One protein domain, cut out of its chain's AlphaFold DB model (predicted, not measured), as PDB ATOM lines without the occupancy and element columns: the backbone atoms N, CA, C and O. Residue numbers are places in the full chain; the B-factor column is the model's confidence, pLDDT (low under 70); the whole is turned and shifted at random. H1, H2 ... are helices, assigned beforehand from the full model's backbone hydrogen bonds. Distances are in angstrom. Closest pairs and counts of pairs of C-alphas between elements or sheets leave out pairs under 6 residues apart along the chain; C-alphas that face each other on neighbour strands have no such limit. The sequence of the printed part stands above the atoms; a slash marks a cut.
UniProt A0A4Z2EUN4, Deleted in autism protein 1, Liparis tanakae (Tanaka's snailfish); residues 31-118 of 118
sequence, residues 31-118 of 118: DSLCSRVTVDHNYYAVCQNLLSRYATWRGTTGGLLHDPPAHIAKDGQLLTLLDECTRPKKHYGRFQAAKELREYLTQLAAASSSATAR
ATOM      1  N   ASP A  31     -34.942   2.823  28.798       94.88
ATOM      2  CA  ASP A  31     -34.437   4.151  29.146       94.88
ATOM      3  C   ASP A  31     -32.938   4.265  28.877       94.88
ATOM      4  O   ASP A  31     -32.501   5.236  28.267       94.88
ATOM      5  N   SER A  32     -32.147   3.252  29.245       95.06
ATOM      6  CA  SER A  32     -30.701   3.258  28.986       95.06
ATOM      7  C   SER A  32     -30.381   3.207  27.490       95.06
ATOM      8  O   SER A  32     -29.468   3.899  27.052       95.06
ATOM      9  N   LEU A  33     -31.146   2.443  26.703       94.00
ATOM     10  CA  LEU A  33     -30.985   2.380  25.245       94.00
ATOM     11  C   LEU A  33     -31.368   3.687  24.545       94.00
ATOM     12  O   LEU A  33     -30.777   4.020  23.523       94.00
ATOM     13  N   CYS A  34     -32.355   4.418  25.067       93.88
ATOM     14  CA  CYS A  34     -32.833   5.656  24.454       93.88
ATOM     15  C   CYS A  34     -32.084   6.910  24.932       93.88
ATOM     16  O   CYS A  34     -32.088   7.913  24.224       93.88
ATOM     17  N   SER A  35     -31.480   6.882  26.123       95.12
ATOM     18  CA  SER A  35     -30.812   8.053  26.715       95.12
ATOM     19  C   SER A  35     -29.304   8.096  26.484       95.12
ATOM     20  O   SER A  35     -28.733   9.175  26.588       95.12
ATOM     21  N   ARG A  36     -28.656   6.966  26.163       96.12
ATOM     22  CA  ARG A  36     -27.191   6.849  26.082       96.12
ATOM     23  C   ARG A  36     -26.721   6.602  24.657       96.12
ATOM     24  O   ARG A  36     -27.307   5.802  23.934       96.12
ATOM     25  N   VAL A  37     -25.622   7.244  24.273       96.31
ATOM     26  CA  VAL A  37     -25.071   7.130  22.911       96.31
ATOM     27  C   VAL A  37     -24.259   5.850  22.696       96.31
ATOM     28  O   VAL A  37     -24.177   5.351  21.576       96.31
ATOM     29  N   THR A  38     -23.682   5.295  23.767       97.50
ATOM     30  CA  THR A  38     -22.823   4.106  23.703       97.50
ATOM     31  C   THR A  38     -23.425   2.972  24.520       97.50
ATOM     32  O   THR A  38     -23.386   2.986  25.752       97.50
ATOM     33  N   VAL A  39     -23.960   1.969  23.825       97.00
ATOM     34  CA  VAL A  39     -24.602   0.789  24.416       97.00
ATOM     35  C   VAL A  39     -24.126  -0.482  23.714       97.00
ATOM     36  O   VAL A  39     -23.862  -0.470  22.513       97.00
ATOM     37  N   ASP A  40     -24.038  -1.594  24.438       96.69
ATOM     38  CA  ASP A  40     -23.532  -2.869  23.905       96.69
ATOM     39  C   ASP A  40     -24.613  -3.918  23.622       96.69
ATOM     40  O   ASP A  40     -24.296  -5.092  23.433       96.69
ATOM     41  N   HIS A  41     -25.888  -3.531  23.621       96.44
ATOM     42  CA  HIS A  41     -27.000  -4.481  23.620       96.44
ATOM     43  C   HIS A  41     -26.925  -5.511  22.486       96.44
ATOM     44  O   HIS A  41     -27.170  -6.694  22.705       96.44
ATOM     45  N   ASN A  42     -26.493  -5.094  21.294       95.62
ATOM     46  CA  ASN A  42     -26.305  -6.012  20.171       95.62
ATOM     47  C   ASN A  42     -25.139  -6.987  20.398       95.62
ATOM     48  O   ASN A  42     -25.235  -8.150  20.013       95.62
ATOM     49  N   TYR A  43     -24.054  -6.545  21.042       97.44
ATOM     50  CA  TYR A  43     -22.963  -7.438  21.441       97.44
ATOM     51  C   TYR A  43     -23.450  -8.446  22.476       97.44
ATOM     52  O   TYR A  43     -23.181  -9.634  22.331       97.44
ATOM     53  N   TYR A  44     -24.223  -7.997  23.470       95.94
ATOM     54  CA  TYR A  44     -24.819  -8.888  24.462       95.94
ATOM     55  C   TYR A  44     -25.736  -9.923  23.809       95.94
ATOM     56  O   TYR A  44     -25.561 -11.117  24.036       95.94
ATOM     57  N   ALA A  45     -26.662  -9.483  22.954       94.19
ATOM     58  CA  ALA A  45     -27.614 -10.358  22.285       94.19
ATOM     59  C   ALA A  45     -26.907 -11.461  21.483       94.19
ATOM     60  O   ALA A  45     -27.266 -12.629  21.614       94.19
ATOM     61  N   VAL A  46     -25.875 -11.107  20.709       94.81
ATOM     62  CA  VAL A  46     -25.088 -12.065  19.919       94.81
ATOM     63  C   VAL A  46     -24.257 -12.986  20.815       94.81
ATOM     64  O   VAL A  46     -24.283 -14.202  20.634       94.81
ATOM     65  N   CYS A  47     -23.539 -12.445  21.799       95.06
ATOM     66  CA  CYS A  47     -22.676 -13.256  22.652       95.06
ATOM     67  C   CYS A  47     -23.483 -14.226  23.526       95.06
ATOM     68  O   CYS A  47     -23.199 -15.423  23.514       95.06
ATOM     69  N   GLN A  48     -24.554 -13.761  24.170       93.31
ATOM     70  CA  GLN A  48     -25.442 -14.602  24.975       93.31
ATOM     71  C   GLN A  48     -26.162 -15.653  24.124       93.31
ATOM     72  O   GLN A  48     -26.077 -16.839  24.426       93.31
ATOM     73  N   ASN A  49     -26.878 -15.230  23.075       91.38
ATOM     74  CA  ASN A  49     -27.873 -16.092  22.429       91.38
ATOM     75  C   ASN A  49     -27.356 -16.865  21.227       91.38
ATOM     76  O   ASN A  49     -28.022 -17.808  20.806       91.38
ATOM     77  N   LEU A  50     -26.226 -16.458  20.648       92.75
ATOM     78  CA  LEU A  50     -25.724 -17.072  19.425       92.75
ATOM     79  C   LEU A  50     -24.381 -17.758  19.622       92.75
ATOM     80  O   LEU A  50     -24.190 -18.850  19.100       92.75
ATOM     81  N   LEU A  51     -23.438 -17.130  20.322       94.38
ATOM     82  CA  LEU A  51     -22.048 -17.599  20.319       94.38
ATOM     83  C   LEU A  51     -21.673 -18.422  21.549       94.38
ATOM     84  O   LEU A  51     -20.900 -19.368  21.423       94.38
ATOM     85  N   SER A  52     -22.178 -18.054  22.725       92.12
ATOM     86  CA  SER A  52     -21.772 -18.679  23.983       92.12
ATOM     87  C   SER A  52     -22.546 -19.952  24.310       92.12
ATOM     88  O   SER A  52     -23.647 -20.190  23.813       92.12
ATOM     89  N   ARG A  53     -22.014 -20.695  25.286       91.06
ATOM     90  CA  ARG A  53     -22.659 -21.872  25.887       91.06
ATOM     91  C   ARG A  53     -24.036 -21.611  26.505       91.06
ATOM     92  O   ARG A  53     -24.751 -22.565  26.782       91.06
ATOM     93  N   TYR A  54     -24.387 -20.348  26.755       90.38
ATOM     94  CA  TYR A  54     -25.680 -19.966  27.327       90.38
ATOM     95  C   TYR A  54     -26.777 -19.826  26.266       90.38
ATOM     96  O   TYR A  54     -27.926 -19.568  26.612       90.38
ATOM     97  N   ALA A  55     -26.453 -19.993  24.982       90.38
ATOM     98  CA  ALA A  55     -27.444 -19.966  23.922       90.38
ATOM     99  C   ALA A  55     -28.447 -21.118  24.085       90.38
ATOM    100  O   ALA A  55     -28.086 -22.297  24.084       90.38
ATOM    101  N   THR A  56     -29.724 -20.756  24.186       85.31
ATOM    102  CA  THR A  56     -30.862 -21.671  24.367       85.31
ATOM    103  C   THR A  56     -31.720 -21.812  23.109       85.31
ATOM    104  O   THR A  56     -32.721 -22.526  23.125       85.31
ATOM    105  N   TRP A  57     -31.359 -21.141  22.010       81.31
ATOM    106  CA  TRP A  57     -32.146 -21.166  20.776       81.31
ATOM    107  C   TRP A  57     -32.200 -22.571  20.157       81.31
ATOM    108  O   TRP A  57     -31.220 -23.323  20.176       81.31
ATOM    109  N   ARG A  58     -33.363 -22.937  19.597       80.50
ATOM    110  CA  ARG A  58     -33.597 -24.274  19.027       80.50
ATOM    111  C   ARG A  58     -32.582 -24.596  17.938       80.50
ATOM    112  O   ARG A  58     -32.430 -23.846  16.978       80.50
ATOM    113  N   GLY A  59     -31.935 -25.750  18.068       78.50
ATOM    114  CA  GLY A  59     -30.935 -26.222  17.108       78.50
ATOM    115  C   GLY A  59     -29.554 -25.575  17.254       78.50
ATOM    116  O   GLY A  59     -28.642 -25.964  16.536       78.50
ATOM    117  N   THR A  60     -29.375 -24.638  18.189       81.62
ATOM    118  CA  THR A  60     -28.077 -24.020  18.508       81.62
ATOM    119  C   THR A  60     -27.837 -23.986  20.018       81.62
ATOM    120  O   THR A  60     -27.227 -23.048  20.530       81.62
ATOM    121  N   THR A  61     -28.355 -24.977  20.753       85.94
ATOM    122  CA  THR A  61     -28.110 -25.108  22.193       85.94
ATOM    123  C   THR A  61     -26.611 -25.246  22.445       85.94
ATOM    124  O   THR A  61     -25.959 -26.082  21.827       85.94
ATOM    125  N   GLY A  62     -26.064 -24.404  23.322       87.38
ATOM    126  CA  GLY A  62     -24.616 -24.292  23.536       87.38
ATOM    127  C   GLY A  62     -23.916 -23.276  22.620       87.38
ATOM    128  O   GLY A  62     -22.746 -22.966  22.829       87.38
ATOM    129  N   GLY A  63     -24.629 -22.708  21.647       91.94
ATOM    130  CA  GLY A  63     -24.142 -21.656  20.755       91.94
ATOM    131  C   GLY A  63     -23.440 -22.206  19.520       91.94
ATOM    132  O   GLY A  63     -23.146 -23.389  19.418       91.94
ATOM    133  N   LEU A  64     -23.149 -21.355  18.542       93.44
ATOM    134  CA  LEU A  64     -22.504 -21.756  17.286       93.44
ATOM    135  C   LEU A  64     -21.042 -22.192  17.458       93.44
ATOM    136  O   LEU A  64     -20.472 -22.777  16.543       93.44
ATOM    137  N   LEU A  65     -20.432 -21.893  18.607       93.56
ATOM    138  CA  LEU A  65     -19.010 -22.116  18.877       93.56
ATOM    139  C   LEU A  65     -18.782 -23.096  20.043       93.56
ATOM    140  O   LEU A  65     -17.739 -23.026  20.688       93.56
ATOM    141  N   HIS A  66     -19.748 -23.982  20.325       88.94
ATOM    142  CA  HIS A  66     -19.693 -24.927  21.452       88.94
ATOM    143  C   HIS A  66     -18.562 -25.960  21.350       88.94
ATOM    144  O   HIS A  66     -17.949 -26.258  22.369       88.94
ATOM    145  N   ASP A  67     -18.243 -26.436  20.141       90.06
ATOM    146  CA  ASP A  67     -17.238 -27.485  19.904       90.06
ATOM    147  C   ASP A  67     -16.190 -27.056  18.854       90.06
ATOM    148  O   ASP A  67     -16.185 -27.539  17.716       90.06
ATOM    149  N   PRO A  68     -15.286 -26.115  19.185       91.94
ATOM    150  CA  PRO A  68     -14.242 -25.689  18.262       91.94
ATOM    151  C   PRO A  68     -13.186 -26.794  18.056       91.94
ATOM    152  O   PRO A  68     -12.909 -27.574  18.973       91.94
ATOM    153  N   PRO A  69     -12.507 -26.843  16.891       93.62
ATOM    154  CA  PRO A  69     -11.403 -27.774  16.666       93.62
ATOM    155  C   PRO A  69     -10.309 -27.669  17.740       93.62
ATOM    156  O   PRO A  69      -9.988 -26.576  18.205       93.62
ATOM    157  N   ALA A  70      -9.659 -28.790  18.075       94.00
ATOM    158  CA  ALA A  70      -8.700 -28.864  19.186       94.00
ATOM    159  C   ALA A  70      -7.570 -27.819  19.118       94.00
ATOM    160  O   ALA A  70      -7.166 -27.278  20.143       94.00
ATOM    161  N   HIS A  71      -7.079 -27.495  17.919       91.94
ATOM    162  CA  HIS A  71      -6.030 -26.487  17.737       91.94
ATOM    163  C   HIS A  71      -6.508 -25.051  18.017       91.94
ATOM    164  O   HIS A  71      -5.693 -24.220  18.397       91.94
ATOM    165  N   ILE A  72      -7.808 -24.771  17.871       93.94
ATOM    166  CA  ILE A  72      -8.436 -23.490  18.235       93.94
ATOM    167  C   ILE A  72      -8.704 -23.434  19.741       93.94
ATOM    168  O   ILE A  72      -8.499 -22.405  20.382       93.94
ATOM    169  N   ALA A  73      -9.137 -24.553  20.325       92.62
ATOM    170  CA  ALA A  73      -9.433 -24.648  21.753       92.62
ATOM    171  C   ALA A  73      -8.175 -24.599  22.641       92.62
ATOM    172  O   ALA A  73      -8.258 -24.173  23.792       92.62
ATOM    173  N   LYS A  74      -7.027 -25.041  22.110       92.19
ATOM    174  CA  LYS A  74      -5.793 -25.333  22.856       92.19
ATOM    175  C   LYS A  74      -5.353 -24.223  23.811       92.19
ATOM    176  O   LYS A  74      -5.015 -24.515  24.954       92.19
ATOM    177  N   ASP A  75      -5.378 -22.977  23.352       92.62
ATOM    178  CA  ASP A  75      -4.827 -21.850  24.112       92.62
ATOM    179  C   ASP A  75      -5.891 -21.151  24.980       92.62
ATOM    180  O   ASP A  75      -5.599 -20.180  25.674       92.62
ATOM    181  N   GLY A  76      -7.149 -21.610  24.936       95.06
ATOM    182  CA  GLY A  76      -8.254 -21.061  25.730       95.06
ATOM    183  C   GLY A  76      -8.681 -19.632  25.360       95.06
ATOM    184  O   GLY A  76      -9.598 -19.089  25.982       95.06
ATOM    185  N   GLN A  77      -8.060 -19.021  24.345       96.12
ATOM    186  CA  GLN A  77      -8.345 -17.652  23.910       96.12
ATOM    187  C   GLN A  77      -9.810 -17.479  23.491       96.12
ATOM    188  O   GLN A  77     -10.468 -16.550  23.955       96.12
ATOM    189  N   LEU A  78     -10.342 -18.393  22.668       96.00
ATOM    190  CA  LEU A  78     -11.735 -18.337  22.213       96.00
ATOM    191  C   LEU A  78     -12.718 -18.365  23.391       96.00
ATOM    192  O   LEU A  78     -13.609 -17.525  23.466       96.00
ATOM    193  N   LEU A  79     -12.526 -19.294  24.333       95.12
ATOM    194  CA  LEU A  79     -13.377 -19.414  25.520       95.12
ATOM    195  C   LEU A  79     -13.293 -18.165  26.401       95.12
ATOM    196  O   LEU A  79     -14.318 -17.666  26.849       95.12
ATOM    197  N   THR A  80     -12.092 -17.613  26.585       96.56
ATOM    198  CA  THR A  80     -11.888 -16.379  27.360       96.56
ATOM    199  C   THR A  80     -12.628 -15.193  26.736       96.56
ATOM    200  O   THR A  80     -13.282 -14.431  27.449       96.56
ATOM    201  N   LEU A  81     -12.564 -15.049  25.408       97.75
ATOM    202  CA  LEU A  81     -13.270 -13.996  24.675       97.75
ATOM    203  C   LEU A  81     -14.792 -14.173  24.739       97.75
ATOM    204  O   LEU A  81     -15.511 -13.194  24.935       97.75
ATOM    205  N   LEU A  82     -15.288 -15.406  24.605       96.94
ATOM    206  CA  LEU A  82     -16.717 -15.712  24.710       96.94
ATOM    207  C   LEU A  82     -17.262 -15.442  26.114       96.94
ATOM    208  O   LEU A  82     -18.329 -14.838  26.247       96.94
ATOM    209  N   ASP A  83     -16.527 -15.846  27.151       96.19
ATOM    210  CA  ASP A  83     -16.911 -15.625  28.543       96.19
ATOM    211  C   ASP A  83     -16.976 -14.129  28.866       96.19
ATOM    212  O   ASP A  83     -17.986 -13.667  29.397       96.19
ATOM    213  N   GLU A  84     -15.950 -13.358  28.491       97.88
ATOM    214  CA  GLU A  84     -15.931 -11.910  28.727       97.88
ATOM    215  C   GLU A  84     -16.992 -11.183  27.888       97.88
ATOM    216  O   GLU A  84     -17.646 -10.267  28.382       97.88
ATOM    217  N   CYS A  85     -17.231 -11.609  26.643       97.38
ATOM    218  CA  CYS A  85     -18.289 -11.014  25.828       97.38
ATOM    219  C   CYS A  85     -19.688 -11.290  26.398       97.38
ATOM    220  O   CYS A  85     -20.600 -10.478  26.261       97.38
ATOM    221  N   THR A  86     -19.888 -12.426  27.059       95.12
ATOM    222  CA  THR A  86     -21.212 -12.807  27.562       95.12
ATOM    223  C   THR A  86     -21.465 -12.247  28.957       95.12
ATOM    224  O   THR A  86     -22.433 -11.514  29.187       95.12
ATOM    225  N   ARG A  87     -20.549 -12.538  29.885       95.31
ATOM    226  CA  ARG A  87     -20.612 -12.167  31.299       95.31
ATOM    227  C   ARG A  87     -19.322 -11.422  31.678       95.31
ATOM    228  O   ARG A  87     -18.449 -12.018  32.315       95.31
ATOM    229  N   PRO A  88     -19.198 -10.142  31.279       95.75
ATOM    230  CA  PRO A  88     -17.978  -9.365  31.464       95.75
ATOM    231  C   PRO A  88     -17.599  -9.291  32.942       95.75
ATOM    232  O   PRO A  88     -18.439  -9.046  33.812       95.75
ATOM    233  N   LYS A  89     -16.318  -9.536  33.228       95.88
ATOM    234  CA  LYS A  89     -15.728  -9.381  34.566       95.88
ATOM    235  C   LYS A  89     -15.035  -8.031  34.697       95.88
ATOM    236  O   LYS A  89     -14.860  -7.533  35.809       95.88
ATOM    237  N   LYS A  90     -14.620  -7.451  33.570       95.50
ATOM    238  CA  LYS A  90     -14.038  -6.116  33.483       95.50
ATOM    239  C   LYS A  90     -15.146  -5.116  33.187       95.50
ATOM    240  O   LYS A  90     -16.058  -5.394  32.419       95.50
ATOM    241  N   HIS A  91     -15.035  -3.930  33.767       94.38
ATOM    242  CA  HIS A  91     -15.958  -2.838  33.482       94.38
ATOM    243  C   HIS A  91     -15.888  -2.455  31.997       94.38
ATOM    244  O   HIS A  91     -14.801  -2.131  31.510       94.38
ATOM    245  N   TYR A  92     -17.025  -2.507  31.293       95.38
ATOM    246  CA  TYR A  92     -17.107  -2.320  29.836       95.38
ATOM    247  C   TYR A  92     -16.317  -3.368  29.033       95.38
ATOM    248  O   TYR A  92     -15.948  -3.140  27.876       95.38
ATOM    249  N   GLY A  93     -16.044  -4.524  29.644       97.12
ATOM    250  CA  GLY A  93     -15.269  -5.606  29.052       97.12
ATOM    251  C   GLY A  93     -15.899  -6.159  27.778       97.12
ATOM    252  O   GLY A  93     -15.170  -6.513  26.848       97.12
ATOM    253  N   ARG A  94     -17.237  -6.152  27.674       97.88
ATOM    254  CA  ARG A  94     -17.948  -6.698  26.512       97.88
ATOM    255  C   ARG A  94     -17.606  -5.963  25.224       97.88
ATOM    256  O   ARG A  94     -17.448  -6.608  24.190       97.88
ATOM    257  N   PHE A  95     -17.456  -4.640  25.268       98.00
ATOM    258  CA  PHE A  95     -17.125  -3.837  24.086       98.00
ATOM    259  C   PHE A  95     -15.804  -4.289  23.454       98.00
ATOM    260  O   PHE A  95     -15.725  -4.507  22.243       98.00
ATOM    261  N   GLN A  96     -14.778  -4.465  24.288       98.00
ATOM    262  CA  GLN A  96     -13.463  -4.896  23.831       98.00
ATOM    263  C   GLN A  96     -13.474  -6.377  23.432       98.00
ATOM    264  O   GLN A  96     -12.996  -6.719  22.351       98.00
ATOM    265  N   ALA A  97     -14.088  -7.240  24.245       98.31
ATOM    266  CA  ALA A  97     -14.174  -8.671  23.969       98.31
ATOM    267  C   ALA A  97     -14.920  -8.971  22.659       98.31
ATOM    268  O   ALA A  97     -14.469  -9.804  21.881       98.31
ATOM    269  N   ALA A  98     -16.016  -8.263  22.361       98.25
ATOM    270  CA  ALA A  98     -16.760  -8.427  21.112       98.25
ATOM    271  C   ALA A  98     -15.919  -8.047  19.882       98.25
ATOM    272  O   ALA A  98     -15.963  -8.732  18.856       98.25
ATOM    273  N   LYS A  99     -15.130  -6.969  19.985       98.12
ATOM    274  CA  LYS A  99     -14.210  -6.546  18.925       98.12
ATOM    275  C   LYS A  99     -13.123  -7.596  18.688       98.12
ATOM    276  O   LYS A  99     -12.956  -8.034  17.550       98.12
ATOM    277  N   GLU A 100     -12.432  -8.011  19.747       98.44
ATOM    278  CA  GLU A 100     -11.358  -9.009  19.679       98.44
ATOM    279  C   GLU A 100     -11.875 -10.369  19.196       98.44
ATOM    280  O   GLU A 100     -11.245 -11.002  18.353       98.44
ATOM    281  N   LEU A 101     -13.059 -10.791  19.652       98.31
ATOM    282  CA  LEU A 101     -13.711 -12.018  19.195       98.31
ATOM    283  C   LEU A 101     -13.999 -11.970  17.694       98.31
ATOM    284  O   LEU A 101     -13.684 -12.919  16.978       98.31
ATOM    285  N   ARG A 102     -14.554 -10.862  17.191       98.19
ATOM    286  CA  ARG A 102     -14.804 -10.696  15.753       98.19
ATOM    287  C   ARG A 102     -13.508 -10.761  14.946       98.19
ATOM    288  O   ARG A 102     -13.472 -11.416  13.907       98.19
ATOM    289  N   GLU A 103     -12.461 -10.076  15.399       98.38
ATOM    290  CA  GLU A 103     -11.147 -10.074  14.742       98.38
ATOM    291  C   GLU A 103     -10.530 -11.478  14.718       98.38
ATOM    292  O   GLU A 103     -10.116 -11.942  13.656       98.38
ATOM    293  N   TYR A 104     -10.565 -12.184  15.849       96.94
ATOM    294  CA  TYR A 104     -10.096 -13.562  15.970       96.94
ATOM    295  C   TYR A 104     -10.829 -14.499  15.000       96.94
ATOM    296  O   TYR A 104     -10.198 -15.177  14.190       96.94
ATOM    297  N   LEU A 105     -12.167 -14.477  14.991       95.50
ATOM    298  CA  LEU A 105     -12.971 -15.305  14.083       95.50
ATOM    299  C   LEU A 105     -12.725 -14.965  12.604       95.50
ATOM    300  O   LEU A 105     -12.690 -15.860  11.761       95.50
ATOM    301  N   THR A 106     -12.500 -13.688  12.283       97.06
ATOM    302  CA  THR A 106     -12.188 -13.240  10.915       97.06
ATOM    303  C   THR A 106     -10.852 -13.810  10.436       97.06
ATOM    304  O   THR A 106     -10.754 -14.291   9.305       97.06
ATOM    305  N   GLN A 107      -9.830 -13.811  11.296       95.56
ATOM    306  CA  GLN A 107      -8.523 -14.398  10.987       95.56
ATOM    307  C   GLN A 107      -8.626 -15.910  10.761       95.56
ATOM    308  O   GLN A 107      -8.066 -16.422   9.791       95.56
ATOM    309  N   LEU A 108      -9.397 -16.616  11.595       93.31
ATOM    310  CA  LEU A 108      -9.637 -18.050  11.423       93.31
ATOM    311  C   LEU A 108     -10.368 -18.365  10.116       93.31
ATOM    312  O   LEU A 108     -10.000 -19.313   9.418       93.31
ATOM    313  N   ALA A 109     -11.370 -17.565   9.750       92.50
ATOM    314  CA  ALA A 109     -12.104 -17.736   8.499       92.50
ATOM    315  C   ALA A 109     -11.203 -17.510   7.271       92.50
ATOM    316  O   ALA A 109     -11.250 -18.285   6.311       92.50
ATOM    317  N   ALA A 110     -10.335 -16.496   7.310       93.88
ATOM    318  CA  ALA A 110      -9.368 -16.218   6.248       93.88
ATOM    319  C   ALA A 110      -8.307 -17.326   6.108       93.88
ATOM    320  O   ALA A 110      -7.998 -17.760   4.993       93.88
ATOM    321  N   ALA A 111      -7.785 -17.827   7.233       88.75
ATOM    322  CA  ALA A 111      -6.844 -18.945   7.251       88.75
ATOM    323  C   ALA A 111      -7.483 -20.229   6.699       88.75
ATOM    324  O   ALA A 111      -6.879 -20.915   5.875       88.75
ATOM    325  N   SER A 112      -8.731 -20.506   7.084       80.50
ATOM    326  CA  SER A 112      -9.490 -21.665   6.601       80.50
ATOM    327  C   SER A 112      -9.748 -21.584   5.097       80.50
ATOM    328  O   SER A 112      -9.545 -22.565   4.395       80.50
ATOM    329  N   SER A 113     -10.103 -20.400   4.588       76.31
ATOM    330  CA  SER A 113     -10.335 -20.165   3.153       76.31
ATOM    331  C   SER A 113      -9.062 -20.317   2.315       76.31
ATOM    332  O   SER A 113      -9.112 -20.719   1.156       76.31
ATOM    333  N   SER A 114      -7.904 -20.013   2.905       68.25
ATOM    334  CA  SER A 114      -6.599 -20.187   2.260       68.25
ATOM    335  C   SER A 114      -6.144 -21.651   2.249       68.25
ATOM    336  O   SER A 114      -5.387 -22.050   1.368       68.25
ATOM    337  N   ALA A 115      -6.604 -22.452   3.215       60.69
ATOM    338  CA  ALA A 115      -6.311 -23.879   3.299       60.69
ATOM    339  C   ALA A 115      -7.136 -24.716   2.307       60.69
ATOM    340  O   ALA A 115      -6.625 -25.708   1.810       60.69
ATOM    341  N   THR A 116      -8.370 -24.312   1.981       58.69
ATOM    342  CA  THR A 116      -9.211 -24.970   0.960       58.69
ATOM    343  C   THR A 116      -8.867 -24.584  -0.480       58.69
ATOM    344  O   THR A 116      -9.329 -25.244  -1.407       58.69
ATOM    345  N   ALA A 117      -8.088 -23.519  -0.684       52.78
ATOM    346  CA  ALA A 117      -7.627 -23.075  -2.003       52.78
ATOM    347  C   ALA A 117      -6.276 -23.695  -2.429       52.78
ATOM    348  O   ALA A 117      -5.760 -23.352  -3.494       52.78
ATOM    349  N   ARG A 118      -5.696 -24.571  -1.599       44.66
ATOM    350  CA  ARG A 118      -4.506 -25.386  -1.889       44.66
ATOM    351  C   ARG A 118      -4.890 -26.854  -1.983       44.66
ATOM    352  O   ARG A 118      -4.234 -27.546  -2.789       44.66
TER     353      ARG A 118
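AT A GLANCE: This is residues 31 to 118 of the 118 residues of the protein "Deleted in autism protein 1" of Liparis tanakae (Tanaka's snailfish) (UniProt A0A4Z2EUN4). Look for one long helix, H5, with shorter H2 and H4 crossing its first part and each other; residues 109 to 118 stick out at one end, and small H1 lies towards the other. A loop, residues 52 to 69, leads from H2 to small H3. The 88 printed residues have five named helices, H1 to H5, and no named strand: all helix, 52 by 26 by 22 A, only just loose, close to compact, radius of gyration of the C-alphas 14.6 A.

IN THESE COORDINATES: Find C-alpha 31 at (-34.437, 4.151, 29.146), beginning H1, residues 31 to 35. Then come H2, 41 to 51, 14.4 A; H3, 70 to 73; H4, 77 to 86, 14.2 A; and H5, 93 to 115, 32.8 A, ending at (-6.311, -23.879, 3.299).

HOW THE PARTS SIT: H1 touches no helix. H2 touches H4 at a steep 50 degrees; the closest C-alphas, Cys 47 and Thr 86, are 5.1 A apart. H5 touches H2 with residues 94 to 98 alone, closest C-alphas Tyr 43 and Ala 98, 6.3 A. Hairpin H4 and H5 touch, closest C-alphas Cys 85 and Arg 94, 4.4 A, H5 with residues 93 to 101 alone. H3 is close but not clearly touching H4, C-alphas Ile 72 and Leu 78 closest, 7.3 A. Every O i to N i+4 pair is within hydrogen-bond range in H1, H4 and H5, 6 of 7 in H2; H3 is too short.

THE WHOLE: The farthest C-alphas, Asp 31 and Arg 118, are 52.3 A apart. The printed part has no cut; the H2 to H3 link is long. Residues 114 to 118 have pLDDT under 70.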